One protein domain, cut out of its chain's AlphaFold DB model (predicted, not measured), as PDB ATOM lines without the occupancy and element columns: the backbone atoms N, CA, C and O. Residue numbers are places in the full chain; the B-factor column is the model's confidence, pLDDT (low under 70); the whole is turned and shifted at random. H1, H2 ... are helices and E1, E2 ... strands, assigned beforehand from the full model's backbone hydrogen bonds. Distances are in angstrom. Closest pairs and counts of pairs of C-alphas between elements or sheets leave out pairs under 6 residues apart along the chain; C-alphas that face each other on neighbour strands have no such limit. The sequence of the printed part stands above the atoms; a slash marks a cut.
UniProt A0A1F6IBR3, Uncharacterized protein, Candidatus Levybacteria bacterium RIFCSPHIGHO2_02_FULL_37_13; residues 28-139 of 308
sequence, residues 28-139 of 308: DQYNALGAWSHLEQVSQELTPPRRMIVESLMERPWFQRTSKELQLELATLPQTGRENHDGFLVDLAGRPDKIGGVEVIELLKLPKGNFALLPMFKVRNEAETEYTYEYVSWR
ATOM      1  N   ASP A  28      32.036  -0.323  -4.094       39.22
ATOM      2  CA  ASP A  28      31.398   0.122  -5.340       39.22
ATOM      3  C   ASP A  28      32.226  -0.166  -6.608       39.22
ATOM      4  O   ASP A  28      31.660  -0.259  -7.698       39.22
ATOM      5  N   GLN A  29      33.548  -0.360  -6.507       40.91
ATOM      6  CA  GLN A  29      34.384  -0.650  -7.685       40.91
ATOM      7  C   GLN A  29      34.387  -2.131  -8.090       40.91
ATOM      8  O   GLN A  29      34.616  -2.441  -9.260       40.91
ATOM      9  N   TYR A  30      34.096  -3.053  -7.167       42.19
ATOM     10  CA  TYR A  30      34.192  -4.496  -7.428       42.19
ATOM     11  C   TYR A  30      32.890  -5.133  -7.932       42.19
ATOM     12  O   TYR A  30      32.944  -6.174  -8.590       42.19
ATOM     13  N   ASN A  31      31.746  -4.468  -7.742       45.12
ATOM     14  CA  ASN A  31      30.471  -4.838  -8.375       45.12
ATOM     15  C   ASN A  31      30.527  -4.749  -9.919       45.12
ATOM     16  O   ASN A  31      29.703  -5.337 -10.612       45.12
ATOM     17  N   ALA A  32      31.518  -4.052 -10.489       40.66
ATOM     18  CA  ALA A  32      31.595  -3.775 -11.923       40.66
ATOM     19  C   ALA A  32      32.167  -4.917 -12.799       40.66
ATOM     20  O   ALA A  32      32.179  -4.775 -14.020       40.66
ATOM     21  N   LEU A  33      32.645  -6.037 -12.231       43.91
ATOM     22  CA  LEU A  33      33.397  -7.063 -12.988       43.91
ATOM     23  C   LEU A  33      32.790  -8.481 -13.007       43.91
ATOM     24  O   LEU A  33      33.422  -9.398 -13.527       43.91
ATOM     25  N   GLY A  34      31.587  -8.709 -12.469       49.72
ATOM     26  CA  GLY A  34      30.909 -10.021 -12.541       49.72
ATOM     27  C   GLY A  34      31.604 -11.176 -11.793       49.72
ATOM     28  O   GLY A  34      31.118 -12.311 -11.816       49.72
ATOM     29  N   ALA A  35      32.712 -10.895 -11.094       54.00
ATOM     30  CA  ALA A  35      33.500 -11.846 -10.305       54.00
ATOM     31  C   ALA A  35      32.732 -12.430  -9.106       54.00
ATOM     32  O   ALA A  35      33.136 -13.451  -8.553       54.00
ATOM     33  N   TRP A  36      31.608 -11.807  -8.754       66.88
ATOM     34  CA  TRP A  36      30.789 -12.137  -7.595       66.88
ATOM     35  C   TRP A  36      29.427 -12.703  -7.951       66.88
ATOM     36  O   TRP A  36      28.662 -13.002  -7.047       66.88
ATOM     37  N   SER A  37      29.128 -12.902  -9.235       66.25
ATOM     38  CA  SER A  37      27.815 -13.380  -9.693       66.25
ATOM     39  C   SER A  37      27.329 -14.649  -8.972       66.25
ATOM     40  O   SER A  37      26.128 -14.802  -8.760       66.25
ATOM     41  N   HIS A  38      28.237 -15.531  -8.532       75.44
ATOM     42  CA  HIS A  38      27.894 -16.708  -7.722       75.44
ATOM     43  C   HIS A  38      27.536 -16.371  -6.267       75.44
ATOM     44  O   HIS A  38      26.621 -16.978  -5.721       75.44
ATOM     45  N   LEU A  39      28.208 -15.404  -5.636       80.44
ATOM     46  CA  LEU A  39      27.894 -14.955  -4.272       80.44
ATOM     47  C   LEU A  39      26.740 -13.948  -4.232       80.44
ATOM     48  O   LEU A  39      26.002 -13.922  -3.256       80.44
ATOM     49  N   GLU A  40      26.535 -13.159  -5.286       72.38
ATOM     50  CA  GLU A  40      25.407 -12.234  -5.420       72.38
ATOM     51  C   GLU A  40      24.076 -12.991  -5.394       72.38
ATOM     52  O   GLU A  40      23.153 -12.580  -4.689       72.38
ATOM     53  N   GLN A  41      23.997 -14.131  -6.086       72.81
ATOM     54  CA  GLN A  41      22.823 -15.009  -6.051       72.81
ATOM     55  C   GLN A  41      22.555 -15.527  -4.635       72.81
ATOM     56  O   GLN A  41      21.436 -15.418  -4.141       72.81
ATOM     57  N   VAL A  42      23.598 -15.994  -3.947       77.88
ATOM     58  CA  VAL A  42      23.501 -16.484  -2.563       77.88
ATOM     59  C   VAL A  42      23.123 -15.358  -1.605       77.88
ATOM     60  O   VAL A  42      22.317 -15.565  -0.702       77.88
ATOM     61  N   SER A  43      23.637 -14.144  -1.818       74.00
ATOM     62  CA  SER A  43      23.428 -12.994  -0.931       74.00
ATOM     63  C   SER A  43      21.953 -12.623  -0.755       74.00
ATOM     64  O   SER A  43      21.575 -12.094   0.298       74.00
ATOM     65  N   GLN A  44      21.107 -12.931  -1.744       75.44
ATOM     66  CA  GLN A  44      19.663 -12.701  -1.687       75.44
ATOM     67  C   GLN A  44      18.962 -13.619  -0.676       75.44
ATOM     68  O   GLN A  44      17.966 -13.207  -0.084       75.44
ATOM     69  N   GLU A  45      19.513 -14.807  -0.427       82.75
ATOM     70  CA  GLU A  45      18.998 -15.803   0.525       82.75
ATOM     71  C   GLU A  45      19.588 -15.636   1.938       82.75
ATOM     72  O   GLU A  45      19.107 -16.229   2.907       82.75
ATOM     73  N   LEU A  46      20.630 -14.811   2.082       86.62
ATOM     74  CA  LEU A  46      21.251 -14.524   3.372       86.62
ATOM     75  C   LEU A  46      20.392 -13.570   4.201       86.62
ATOM     76  O   LEU A  46      19.807 -12.606   3.695       86.62
ATOM     77  N   THR A  47      20.387 -13.794   5.515       87.25
ATOM     78  CA  THR A  47      19.846 -12.810   6.456       87.25
ATOM     79  C   THR A  47      20.614 -11.483   6.333       87.25
ATOM     80  O   THR A  47      21.801 -11.491   5.990       87.25
ATOM     81  N   PRO A  48      19.991 -10.324   6.630       87.12
ATOM     82  CA  PRO A  48      20.683  -9.039   6.535       87.12
ATOM     83  C   PRO A  48      22.007  -8.975   7.325       87.12
ATOM     84  O   PRO A  48      22.989  -8.498   6.758       87.12
ATOM     85  N   PRO A  49      22.103  -9.499   8.569       86.62
ATOM     86  CA  PRO A  49      23.378  -9.559   9.287       86.62
ATOM     87  C   PRO A  49      24.427 -10.426   8.578       86.62
ATOM     88  O   PRO A  49      25.566  -9.991   8.416       86.62
ATOM     89  N   ARG A  50      24.048 -11.619   8.097       88.94
ATOM     90  CA  ARG A  50      24.963 -12.516   7.376       88.94
ATOM     91  C   ARG A  50      25.489 -11.882   6.091       88.94
ATOM     92  O   ARG A  50      26.671 -12.031   5.793       88.94
ATOM     93  N   ARG A  51      24.651 -11.140   5.362       89.81
ATOM     94  CA  ARG A  51      25.065 -10.430   4.144       89.81
ATOM     95  C   ARG A  51      26.203  -9.446   4.418       89.81
ATOM     96  O   ARG A  51      27.212  -9.506   3.727       89.81
ATOM     97  N   MET A  52      26.095  -8.642   5.477       89.00
ATOM     98  CA  MET A  52      27.156  -7.701   5.867       89.00
ATOM     99  C   MET A  52      28.477  -8.409   6.205       89.00
ATOM    100  O   MET A  52      29.558  -7.900   5.908       89.00
ATOM    101  N   ILE A  53      28.404  -9.592   6.828       91.56
ATOM    102  CA  ILE A  53      29.593 -10.395   7.144       91.56
ATOM    103  C   ILE A  53      30.255 -10.902   5.855       91.56
ATOM    104  O   ILE A  53      31.473 -10.813   5.714       91.56
ATOM    105  N   VAL A  54      29.464 -11.410   4.905       91.88
ATOM    106  CA  VAL A  54      29.974 -11.896   3.612       91.88
ATOM    107  C   VAL A  54      30.564 -10.760   2.778       91.88
ATOM    108  O   VAL A  54      31.654 -10.923   2.240       91.88
ATOM    109  N   GLU A  55      29.920  -9.594   2.736       90.88
ATOM    110  CA  GLU A  55      30.470  -8.392   2.093       90.88
ATOM    111  C   GLU A  55      31.835  -8.022   2.698       90.88
ATOM    112  O   GLU A  55      32.805  -7.826   1.969       90.88
ATOM    113  N   SER A  56      31.954  -8.059   4.031       91.62
ATOM    114  CA  SER A  56      33.228  -7.811   4.726       91.62
ATOM    115  C   SER A  56      34.310  -8.847   4.382       91.62
ATOM    116  O   SER A  56      35.493  -8.516   4.346       91.62
ATOM    117  N   LEU A  57      33.936 -10.108   4.129       94.06
ATOM    118  CA  LEU A  57      34.864 -11.137   3.644       94.06
ATOM    119  C   LEU A  57      35.300 -10.867   2.201       94.06
ATOM    120  O   LEU A  57      36.478 -11.014   1.893       94.06
ATOM    121  N   MET A  58      34.387 -10.441   1.326       91.94
ATOM    122  CA  MET A  58      34.677 -10.150  -0.087       91.94
ATOM    123  C   MET A  58      35.684  -9.006  -0.267       91.94
ATOM    124  O   MET A  58      36.431  -8.980  -1.249       91.94
ATOM    125  N   GLU A  59      35.754  -8.091   0.699       90.56
ATOM    126  CA  GLU A  59      36.768  -7.035   0.744       90.56
ATOM    127  C   GLU A  59      38.185  -7.560   1.042       90.56
ATOM    128  O   GLU A  59      39.164  -6.853   0.795       90.56
ATOM    129  N   ARG A  60      38.330  -8.791   1.551       94.06
ATOM    130  CA  ARG A  60      39.631  -9.343   1.945       94.06
ATOM    131  C   ARG A  60      40.434  -9.843   0.739       94.06
ATOM    132  O   ARG A  60      39.951 -10.716   0.009       94.06
ATOM    133  N   PRO A  61      41.702  -9.413   0.565       95.12
ATOM    134  CA  PRO A  61      42.563  -9.897  -0.515       95.12
ATOM    135  C   PRO A  61      42.727 -11.421  -0.537       95.12
ATOM    136  O   PRO A  61      42.715 -12.030  -1.606       95.12
ATOM    137  N   TRP A  62      42.842 -12.056   0.636       96.25
ATOM    138  CA  TRP A  62      42.981 -13.510   0.717       96.25
ATOM    139  C   TRP A  62      41.695 -14.245   0.328       96.25
ATOM    140  O   TRP A  62      41.745 -15.319  -0.271       96.25
ATOM    141  N   PHE A  63      40.530 -13.665   0.622       96.19
ATOM    142  CA  PHE A  63      39.246 -14.256   0.257       96.19
ATOM    143  C   PHE A  63      39.046 -14.195  -1.257       96.19
ATOM    144  O   PHE A  63      38.645 -15.183  -1.862       96.19
ATOM    145  N   GLN A  64      39.434 -13.090  -1.899       94.00
ATOM    146  CA  GLN A  64      39.399 -12.944  -3.360       94.00
ATOM    147  C   GLN A  64      40.258 -13.982  -4.097       94.00
ATOM    148  O   GLN A  64      39.923 -14.373  -5.213       94.00
ATOM    149  N   ARG A  65      41.355 -14.433  -3.477       96.25
ATOM    150  CA  ARG A  65      42.240 -15.479  -4.020       96.25
ATOM    151  C   ARG A  65      41.784 -16.900  -3.684       96.25
ATOM    152  O   ARG A  65      42.209 -17.835  -4.348       96.25
ATOM    153  N   THR A  66      40.912 -17.051  -2.690       97.06
ATOM    154  CA  THR A  66      40.348 -18.339  -2.274       97.06
ATOM    155  C   THR A  66      39.466 -18.929  -3.379       97.06
ATOM    156  O   THR A  66      38.761 -18.199  -4.073       97.06
ATOM    157  N   SER A  67      39.475 -20.259  -3.533       95.62
ATOM    158  CA  SER A  67      38.627 -20.962  -4.512       95.62
ATOM    159  C   SER A  67      37.138 -20.612  -4.368       95.62
ATOM    160  O   SER A  67      36.642 -20.388  -3.260       95.62
ATOM    161  N   LYS A  68      36.401 -20.596  -5.486       93.12
ATOM    162  CA  LYS A  68      34.966 -20.255  -5.490       93.12
ATOM    163  C   LYS A  68      34.152 -21.207  -4.617       93.12
ATOM    164  O   LYS A  68      33.193 -20.783  -3.979       93.12
ATOM    165  N   GLU A  69      34.556 -22.471  -4.571       94.06
ATOM    166  CA  GLU A  69      33.948 -23.516  -3.756       94.06
ATOM    167  C   GLU A  69      34.050 -23.180  -2.263       94.06
ATOM    168  O   GLU A  69      33.045 -23.234  -1.561       94.06
ATOM    169  N   LEU A  70      35.227 -22.760  -1.786       96.25
ATOM    170  CA  LEU A  70      35.426 -22.370  -0.384       96.25
ATOM    171  C   LEU A  70      34.782 -21.023  -0.043       96.25
ATOM    172  O   LEU A  70      34.271 -20.850   1.063       96.25
ATOM    173  N   GLN A  71      34.776 -20.072  -0.981       95.88
ATOM    174  CA  GLN A  71      34.033 -18.820  -0.816       95.88
ATOM    175  C   GLN A  71      32.536 -19.096  -0.614       95.88
ATOM    176  O   GLN A  71      31.917 -18.541   0.294       95.88
ATOM    177  N   LEU A  72      31.969 -19.981  -1.443       94.25
ATOM    178  CA  LEU A  72      30.581 -20.415  -1.333       94.25
ATOM    179  C   LEU A  72      30.341 -21.185  -0.031       94.25
ATOM    180  O   LEU A  72      29.354 -20.925   0.652       94.25
ATOM    181  N   GLU A  73      31.247 -22.091   0.341       95.38
ATOM    182  CA  GLU A  73      31.155 -22.838   1.597       95.38
ATOM    183  C   GLU A  73      31.081 -21.899   2.809       95.38
ATOM    184  O   GLU A  73      30.213 -22.080   3.657       95.38
ATOM    185  N   LEU A  74      31.937 -20.872   2.873       95.50
ATOM    186  CA  LEU A  74      31.898 -19.866   3.939       95.50
ATOM    187  C   LEU A  74      30.580 -19.084   3.947       95.50
ATOM    188  O   LEU A  74      29.977 -18.923   5.007       95.50
ATOM    189  N   ALA A  75      30.121 -18.616   2.783       93.31
ATOM    190  CA  ALA A  75      28.899 -17.817   2.673       93.31
ATOM    191  C   ALA A  75      27.631 -18.603   3.051       93.31
ATOM    192  O   ALA A  75      26.659 -18.015   3.523       93.31
ATOM    193  N   THR A  76      27.652 -19.923   2.856       92.75
ATOM    194  CA  THR A  76      26.510 -20.827   3.069       92.75
ATOM    195  C   THR A  76      26.571 -21.603   4.385       92.75
ATOM    196  O   THR A  76      25.721 -22.464   4.621       92.75
ATOM    197  N   LEU A  77      27.534 -21.306   5.273       93.50
ATOM    198  CA  LEU A  77      27.536 -21.887   6.617       93.50
ATOM    199  C   LEU A  77      26.201 -21.599   7.330       93.50
ATOM    200  O   LEU A  77      25.646 -20.503   7.172       93.50
ATOM    201  N   PRO A  78      25.688 -22.542   8.147       91.69
ATOM    202  CA  PRO A  78      24.396 -22.359   8.787       91.69
ATOM    203  C   PRO A  78      24.348 -21.054   9.594       91.69
ATOM    204  O   PRO A  78      25.295 -20.684  10.287       91.69
ATOM    205  N   GLN A  79      23.245 -20.321   9.449       88.56
ATOM    206  CA  GLN A  79      23.063 -18.956   9.967       88.56
ATOM    207  C   GLN A  79      21.943 -18.847  11.011       88.56
ATOM    208  O   GLN A  79      21.534 -17.750  11.375       88.56
ATOM    209  N   THR A  80      21.404 -19.980  11.468       83.19
ATOM    210  CA  THR A  80      20.320 -20.034  12.455       83.19
ATOM    211  C   THR A  80      20.462 -21.251  13.370       83.19
ATOM    212  O   THR A  80      21.108 -22.242  13.031       83.19
ATOM    213  N   GLY A  81      19.822 -21.178  14.540       80.12
ATOM    214  CA  GLY A  81      19.729 -22.289  15.486       80.12
ATOM    215  C   GLY A  81      21.068 -22.702  16.104       80.12
ATOM    216  O   GLY A  81      22.037 -21.950  16.103       80.12
ATOM    217  N   ARG A  82      21.121 -23.932  16.635       77.06
ATOM    218  CA  ARG A  82      22.299 -24.480  17.341       77.06
ATOM    219  C   ARG A  82      23.542 -24.615  16.457       77.06
ATOM    220  O   ARG A  82      24.633 -24.776  16.986       77.06
ATOM    221  N   GLU A  83      23.391 -24.564  15.139       84.56
ATOM    222  CA  GLU A  83      24.492 -24.676  14.183       84.56
ATOM    223  C   GLU A  83      24.935 -23.316  13.635       84.56
ATOM    224  O   GLU A  83      25.638 -23.279  12.637       84.56
ATOM    225  N   ASN A  84      24.549 -22.187  14.233       87.56
ATOM    226  CA  ASN A  84      24.947 -20.878  13.716       87.56
ATOM    227  C   ASN A  84      26.480 -20.668  13.741       87.56
ATOM    228  O   ASN A  84      27.149 -20.915  14.747       87.56
ATOM    229  N   HIS A  85      27.020 -20.172  12.623       92.19
ATOM    230  CA  HIS A  85      28.435 -19.858  12.405       92.19
ATOM    231  C   HIS A  85      28.729 -18.351  12.273       92.19
ATOM    232  O   HIS A  85      29.809 -17.962  11.820       92.19
ATOM    233  N   ASP A  86      27.780 -17.473  12.607       90.56
ATOM    234  CA  ASP A  86      27.948 -16.015  12.501       90.56
ATOM    235  C   ASP A  86      29.176 -15.528  13.263       90.56
ATOM    236  O   ASP A  86      29.993 -14.806  12.699       90.56
ATOM    237  N   GLY A  87      29.352 -15.961  14.513       88.56
ATOM    238  CA  GLY A  87      30.477 -15.511  15.329       88.56
ATOM    239  C   GLY A  87      31.838 -15.916  14.756       88.56
ATOM    240  O   GLY A  87      32.773 -15.116  14.785       88.56
ATOM    241  N   PHE A  88      31.946 -17.113  14.166       94.06
ATOM    242  CA  PHE A  88      33.140 -17.516  13.423       94.06
ATOM    243  C   PHE A  88      33.388 -16.613  12.211       94.06
ATOM    244  O   PHE A  88      34.505 -16.130  12.038       94.06
ATOM    245  N   LEU A  89      32.367 -16.366  11.381       95.06
ATOM    246  CA  LEU A  89      32.555 -15.540  10.188       95.06
ATOM    247  C   LEU A  89      32.853 -14.078  10.531       95.06
ATOM    248  O   LEU A  89      33.645 -13.463   9.826       95.06
ATOM    249  N   VAL A  90      32.274 -13.528  11.603       93.12
ATOM    250  CA  VAL A  90      32.606 -12.179  12.093       93.12
ATOM    251  C   VAL A  90      34.078 -12.102  12.494       93.12
ATOM    252  O   VAL A  90      34.770 -11.176  12.076       93.12
ATOM    253  N   ASP A  91      34.571 -13.075  13.269       94.25
ATOM    254  CA  ASP A  91      35.987 -13.130  13.654       94.25
ATOM    255  C   ASP A  91      36.891 -13.249  12.426       94.25
ATOM    256  O   ASP A  91      37.819 -12.457  12.265       94.25
ATOM    257  N   LEU A  92      36.569 -14.179  11.522       96.19
ATOM    258  CA  LEU A  92      37.312 -14.412  10.289       96.19
ATOM    259  C   LEU A  92      37.361 -13.157   9.407       96.19
ATOM    260  O   LEU A  92      38.434 -12.775   8.939       96.19
ATOM    261  N   ALA A  93      36.220 -12.490   9.226       94.94
ATOM    262  CA  ALA A  93      36.105 -11.249   8.471       94.94
ATOM    263  C   ALA A  93      36.852 -10.092   9.132       94.94
ATOM    264  O   ALA A  93      37.233  -9.159   8.436       94.94
ATOM    265  N   GLY A  94      37.066 -10.130  10.450       92.44
ATOM    266  CA  GLY A  94      37.808  -9.127  11.211       92.44
ATOM    267  C   GLY A  94      39.326  -9.328  11.224       92.44
ATOM    268  O   GLY A  94      40.045  -8.414  11.639       92.44
ATOM    269  N   ARG A  95      39.839 -10.482  10.772       91.06
ATOM    270  CA  ARG A  95      41.279 -10.780  10.833       91.06
ATOM    271  C   ARG A  95      42.097  -9.831   9.950       91.06
ATOM    272  O   ARG A  95      41.669  -9.496   8.844       91.06
ATOM    273  N   PRO A  96      43.287  -9.405  10.408       94.12
ATOM    274  CA  PRO A  96      44.199  -8.636   9.575       94.12
ATOM    275  C   PRO A  96      44.790  -9.517   8.470       94.12
ATOM    276  O   PRO A  96      45.099 -10.685   8.698       94.12
ATOM    277  N   ASP A  97      45.030  -8.927   7.299       95.19
ATOM    278  CA  ASP A  97      45.664  -9.626   6.173       95.19
ATOM    279  C   ASP A  97      47.166  -9.878   6.410       95.19
ATOM    280  O   ASP A  97      47.762 -10.741   5.770       95.19
ATOM    281  N   LYS A  98      47.785  -9.156   7.358       96.19
ATOM    282  CA  LYS A  98      49.172  -9.356   7.800       96.19
ATOM    283  C   LYS A  98      49.302  -9.195   9.316       96.19
ATOM    284  O   LYS A  98      48.837  -8.202   9.876       96.19
ATOM    285  N   ILE A  99      49.983 -10.130   9.977       93.50
ATOM    286  CA  ILE A  99      50.267 -10.086  11.418       93.50
ATOM    287  C   ILE A  99      51.599 -10.769  11.737       93.50
ATOM    288  O   ILE A  99      51.901 -11.828  11.203       93.50
ATOM    289  N   GLY A 100      52.420 -10.153  12.596       90.94
ATOM    290  CA  GLY A 100      53.667 -10.766  13.078       90.94
ATOM    291  C   GLY A 100      54.656 -11.170  11.974       90.94
ATOM    292  O   GLY A 100      55.320 -12.188  12.105       90.94
ATOM    293  N   GLY A 101      54.715 -10.413  10.872       94.50
ATOM    294  CA  GLY A 101      55.571 -10.732   9.719       94.50
ATOM    295  C   GLY A 101      54.998 -11.787   8.761       94.50
ATOM    296  O   GLY A 101      55.676 -12.176   7.816       94.50
ATOM    297  N   VAL A 102      53.754 -12.229   8.971       96.81
ATOM    298  CA  VAL A 102      53.076 -13.245   8.155       96.81
ATOM    299  C   VAL A 102      51.889 -12.619   7.420       96.81
ATOM    300  O   VAL A 102      51.004 -12.047   8.054       96.81
ATOM    301  N   GLU A 103      51.877 -12.709   6.092       98.12
ATOM    302  CA  GLU A 103      50.774 -12.310   5.208       98.12
ATOM    303  C   GLU A 103      49.874 -13.513   4.895       98.12
ATOM    304  O   GLU A 103      50.364 -14.604   4.597       98.12
ATOM    305  N   VAL A 104      48.557 -13.314   4.932       98.00
ATOM    306  CA  VAL A 104      47.558 -14.308   4.529       98.00
ATOM    307  C   VAL A 104      47.335 -14.212   3.021       98.00
ATOM    308  O   VAL A 104      46.948 -13.165   2.509       98.00
ATOM    309  N   ILE A 105      47.559 -15.314   2.303       98.25
ATOM    310  CA  ILE A 105      47.481 -15.351   0.836       98.25
ATOM    311  C   ILE A 105      46.114 -15.837   0.359       98.25
ATOM    312  O   ILE A 105      45.527 -15.212  -0.517       98.25
ATOM    313  N   GLU A 106      45.623 -16.949   0.902       98.12
ATOM    314  CA  GLU A 106      44.322 -17.541   0.562       98.12
ATOM    315  C   GLU A 106      43.902 -18.568   1.622       98.12
ATOM    316  O   GLU A 106      44.747 -19.121   2.334       98.12
ATOM    317  N   LEU A 107      42.603 -18.851   1.718       98.50
ATOM    318  CA  LEU A 107      42.099 -19.996   2.470       98.50
ATOM    319  C   LEU A 107      42.199 -21.250   1.591       98.50
ATOM    320  O   LEU A 107      41.657 -21.297   0.490       98.50
ATOM    321  N   LEU A 108      42.874 -22.281   2.095       98.31
ATOM    322  CA  LEU A 108      43.088 -23.531   1.368       98.31
ATOM    323  C   LEU A 108      42.041 -24.589   1.691       98.31
ATOM    324  O   LEU A 108      41.703 -25.376   0.812       98.31
ATOM    325  N   LYS A 109      41.588 -24.668   2.950       97.88
ATOM    326  CA  LYS A 109      40.591 -25.650   3.409       97.88
ATOM    327  C   LYS A 109      39.856 -25.153   4.655       97.88
ATOM    328  O   LYS A 109      40.406 -24.376   5.435       97.88
ATOM    329  N   LEU A 110      38.659 -25.696   4.875       97.50
ATOM    330  CA  LEU A 110      37.846 -25.457   6.067       97.50
ATOM    331  C   LEU A 110      37.272 -26.766   6.653       97.50
ATOM    332  O   LEU A 110      36.063 -26.987   6.605       97.50
ATOM    333  N   PRO A 111      38.098 -27.675   7.211       96.94
ATOM    334  CA  PRO A 111      37.571 -28.759   8.032       96.94
ATOM    335  C   PRO A 111      36.667 -28.222   9.149       96.94
ATOM    336  O   PRO A 111      36.992 -27.230   9.803       96.94
ATOM    337  N   LYS A 112      35.541 -28.894   9.383       94.06
ATOM    338  CA  LYS A 112      34.569 -28.529  10.417       94.06
ATOM    339  C   LYS A 112      33.965 -29.770  11.058       94.06
ATOM    340  O   LYS A 112      33.767 -30.785  10.391       94.06
ATOM    341  N   GLY A 113      33.702 -29.679  12.353       90.44
ATOM    342  CA  GLY A 113      32.937 -30.659  13.116       90.44
ATOM    343  C   GLY A 113      31.714 -30.004  13.746       90.44
ATOM    344  O   GLY A 113      31.358 -28.879  13.411       90.44
ATOM    345  N   ASN A 114      31.107 -30.690  14.715       85.19
ATOM    346  CA  ASN A 114      29.889 -30.193  15.353       85.19
ATOM    347  C   ASN A 114      30.118 -28.842  16.042       85.19
ATOM    348  O   ASN A 114      29.279 -27.960  15.936       85.19
ATOM    349  N   PHE A 115      31.248 -28.657  16.728       85.62
ATOM    350  CA  PHE A 115      31.464 -27.490  17.591       85.62
ATOM    351  C   PHE A 115      32.454 -26.460  17.040       85.62
ATOM    352  O   PHE A 115      32.393 -25.285  17.407       85.62
ATOM    353  N   ALA A 116      33.382 -26.903  16.194       92.31
ATOM    354  CA  ALA A 116      34.550 -26.126  15.815       92.31
ATOM    355  C   ALA A 116      34.928 -26.312  14.343       92.31
ATOM    356  O   ALA A 116      34.617 -27.328  13.718       92.31
ATOM    357  N   LEU A 117      35.639 -25.315  13.830       96.38
ATOM    358  CA  LEU A 117      36.185 -25.218  12.486       96.38
ATOM    359  C   LEU A 117      37.700 -25.054  12.578       96.38
ATOM    360  O   LEU A 117      38.212 -24.476  13.538       96.38
ATOM    361  N   LEU A 118      38.402 -25.536  11.561       97.81
ATOM    362  CA  LEU A 118      39.851 -25.439  11.423       97.81
ATOM    363  C   LEU A 118      40.182 -24.725  10.103       97.81
ATOM    364  O   LEU A 118      40.541 -25.387   9.133       97.81
ATOM    365  N   PRO A 119      40.013 -23.397   9.989       97.69
ATOM    366  CA  PRO A 119      40.437 -22.687   8.789       97.69
ATOM    367  C   PRO A 119      41.950 -22.837   8.580       97.69
ATOM    368  O   PRO A 119      42.746 -22.550   9.476       97.69
ATOM    369  N   MET A 120      42.340 -23.283   7.387       98.25
ATOM    370  CA  MET A 120      43.739 -23.495   7.018       98.25
ATOM    371  C   MET A 120      44.114 -22.564   5.874       98.25
ATOM    372  O   MET A 120      43.556 -22.664   4.779       98.25
ATOM    373  N   PHE A 121      45.065 -21.674   6.118       98.25
ATOM    374  CA  PHE A 121      45.486 -20.652   5.170       98.25
ATOM    375  C   PHE A 121      46.819 -21.006   4.539       98.25
ATOM    376  O   PHE A 121      47.703 -21.564   5.189       98.25
ATOM    377  N   LYS A 122      46.987 -20.594   3.289       98.50
ATOM    378  CA  LYS A 122      48.307 -20.354   2.730       98.50
ATOM    379  C   LYS A 122      48.785 -19.005   3.243       98.50
ATOM    380  O   LYS A 122      48.074 -18.005   3.117       98.50
ATOM    381  N   VAL A 123      49.989 -18.969   3.789       98.38
ATOM    382  CA  VAL A 123      50.603 -17.746   4.297       98.38
ATOM    383  C   VAL A 123      52.000 -17.564   3.729       98.38
ATOM    384  O   VAL A 123      52.607 -18.519   3.235       98.38
ATOM    385  N   ARG A 124      52.515 -16.339   3.811       98.44
ATOM    386  CA  ARG A 124      53.876 -15.993   3.412       98.44
ATOM    387  C   ARG A 124      54.572 -15.184   4.500       98.44
ATOM    388  O   ARG A 124      53.985 -14.243   5.027       98.44
ATOM    389  N   ASN A 125      55.804 -15.547   4.847       97.88
ATOM    390  CA  ASN A 125      56.620 -14.763   5.780       97.88
ATOM    391  C   ASN A 125      57.460 -13.688   5.064       97.88
ATOM    392  O   ASN A 125      57.500 -13.619   3.838       97.88
ATOM    393  N   GLU A 126      58.191 -12.880   5.833       97.00
ATOM    394  CA  GLU A 126      59.060 -11.807   5.313       97.00
ATOM    395  C   GLU A 126      60.233 -12.296   4.446       97.00
ATOM    396  O   GLU A 126      60.811 -11.515   3.699       97.00
ATOM    397  N   ALA A 127      60.583 -13.583   4.528       97.19
ATOM    398  CA  ALA A 127      61.589 -14.215   3.675       97.19
ATOM    399  C   ALA A 127      60.981 -14.786   2.377       97.19
ATOM    400  O   ALA A 127      61.601 -15.628   1.728       97.19
ATOM    401  N   GLU A 128      59.753 -14.384   2.033       97.06
ATOM    402  CA  GLU A 128      58.966 -14.874   0.896       97.06
ATOM    403  C   GLU A 128      58.726 -16.398   0.903       97.06
ATOM    404  O   GLU A 128      58.384 -16.995  -0.117       97.06
ATOM    405  N   THR A 129      58.878 -17.055   2.056       98.06
ATOM    406  CA  THR A 129      58.597 -18.489   2.191       98.06
ATOM    407  C   THR A 129      57.103 -18.700   2.377       98.06
ATOM    408  O   THR A 129      56.502 -18.135   3.292       98.06
ATOM    409  N   GLU A 130      56.514 -19.543   1.530       98.25
ATOM    410  CA  GLU A 130      55.104 -19.923   1.605       98.25
ATOM    411  C   GLU A 130      54.921 -21.229   2.390       98.25
ATOM    412  O   GLU A 130      55.646 -22.201   2.178       98.25
ATOM    413  N   TYR A 131      53.944 -21.256   3.294       98.19
ATOM    414  CA  TYR A 131      53.607 -22.423   4.115       98.19
ATOM    415  C   TYR A 131      52.134 -22.373   4.541       98.19
ATOM    416  O   TYR A 131      51.407 -21.440   4.191       98.19
ATOM    417  N   THR A 132      51.670 -23.398   5.255       97.69
ATOM    418  CA  THR A 132      50.306 -23.445   5.789       97.69
ATOM    419  C   THR A 132      50.262 -22.988   7.237       97.69
ATOM    420  O   THR A 132      51.178 -23.267   8.009       97.69
ATOM    421  N   TYR A 133      49.189 -22.298   7.603       96.25
ATOM    422  CA  TYR A 133      48.922 -21.934   8.987       96.25
ATOM    423  C   TYR A 133      47.442 -22.112   9.296       96.25
ATOM    424  O   TYR A 133      46.579 -21.680   8.525       96.25
ATOM    425  N   GLU A 134      47.147 -22.721  10.436       96.44
ATOM    426  CA  GLU A 134      45.791 -23.038  10.859       96.44
ATOM    427  C   GLU A 134      45.553 -22.661  12.319       96.44
ATOM    428  O   GLU A 134      46.483 -22.496  13.108       96.44
ATOM    429  N   TYR A 135      44.282 -22.516  12.678       96.62
ATOM    430  CA  TYR A 135      43.852 -22.382  14.065       96.62
ATOM    431  C   TYR A 135      42.466 -22.998  14.233       96.62
ATOM    432  O   TYR A 135      41.713 -23.122  13.270       96.62
ATOM    433  N   VAL A 136      42.113 -23.373  15.460       96.75
ATOM    434  CA  VAL A 136      40.783 -23.881  15.803       96.75
ATOM    435  C   VAL A 136      39.889 -22.717  16.224       96.75
ATOM    436  O   VAL A 136      40.224 -21.972  17.149       96.75
ATOM    437  N   SER A 137      38.723 -22.587  15.598       95.00
ATOM    438  CA  SER A 137      37.672 -21.657  16.017       95.00
ATOM    439  C   SER A 137      36.419 -22.404  16.426       95.00
ATOM    440  O   SER A 137      35.989 -23.320  15.735       95.00
ATOM    441  N   TRP A 138      35.758 -21.954  17.487       92.12
ATOM    442  CA  TRP A 138      34.375 -22.357  17.742       92.12
ATOM    443  C   TRP A 138      33.456 -21.777  16.666       92.12
ATOM    444  O   TRP A 138      33.729 -20.693  16.140       92.12
ATOM    445  N   ARG A 139      32.345 -22.464  16.371       90.25
ATOM    446  CA  ARG A 139      31.318 -21.972  15.428       90.25
ATOM    447  C   ARG A 139      30.763 -20.598  15.823       90.25
ATOM    448  O   ARG A 139      30.557 -19.732  14.981       90.25
TER     449      ARG A 139
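Overview. This is residues 28 to 139 of the 308 residues of an uncharacterized protein of Candidatus Levybacteria bacterium RIFCSPHIGHO2_02_FULL_37_13 (UniProt A0A1F6IBR3). A cluster of short helices, H2, H3, H5 and H6, makes one end and a strongly twisted three-stranded sheet the other, with H4 between them beside strand E1; H1 lies off by itself. The printed part has 112 residues, with six named helices followed by three named strands; the class is mixed. The sheet, in order E1 E2 E3, is a meander, each strand the antiparallel neighbour of the one before. The whole is compact, with a radius of gyration of the C-alphas of 14.2 A, and flat, spanning 43 by 38 by 20 A.

Arrangement. H1, residues 28 to 33, is apart from the other named elements. H2, residues 37 to 43, touches H5, residues 68 to 75, at a shallow tilt of 14 degrees, the same way; their closest C-alphas, of Leu 39 and Leu 72, are 6.8 A apart. H3, residues 48 to 58, touches H6, residues 86 to 94; their closest C-alphas, of Leu 57 and Ala 93, are 5.0 A apart. H4, residues 61 to 65, stands at the sheet's level; its closest C-alpha pair with E1, residues 102 to 109, is Trp 62 and Glu 106, 4.3 A. E1 and E2, residues 120 to 125, form a hairpin, with N 103 and O 124 2.8 A apart. E2 and E3, residues 130 to 134, form another, with N 121 and O 133 2.8 A apart. Every O i to N i+4 pair is within hydrogen-bond range in H3, H4, H5 and H6; H2 has 2 of 3, and H1 0 of 2, with 0 of 3 O i to N i+3 pairs.

Along the chain. H1 begins at C-alpha 28 (31.398, 0.122, -5.340). H3 is 15.5 A long, E1 18.2 A and E2 15.6 A. E1 bends by 67 degrees at residue 105. E3 ends at C-alpha 134 (45.791, -23.038, 10.859).

Size, cuts and confidence. The C-alphas farthest apart, of Gly 81 and Ala 127, are 44.2 A apart. The printed part has no cut, and no link is long. Residues 28 to 37 are under pLDDT 70.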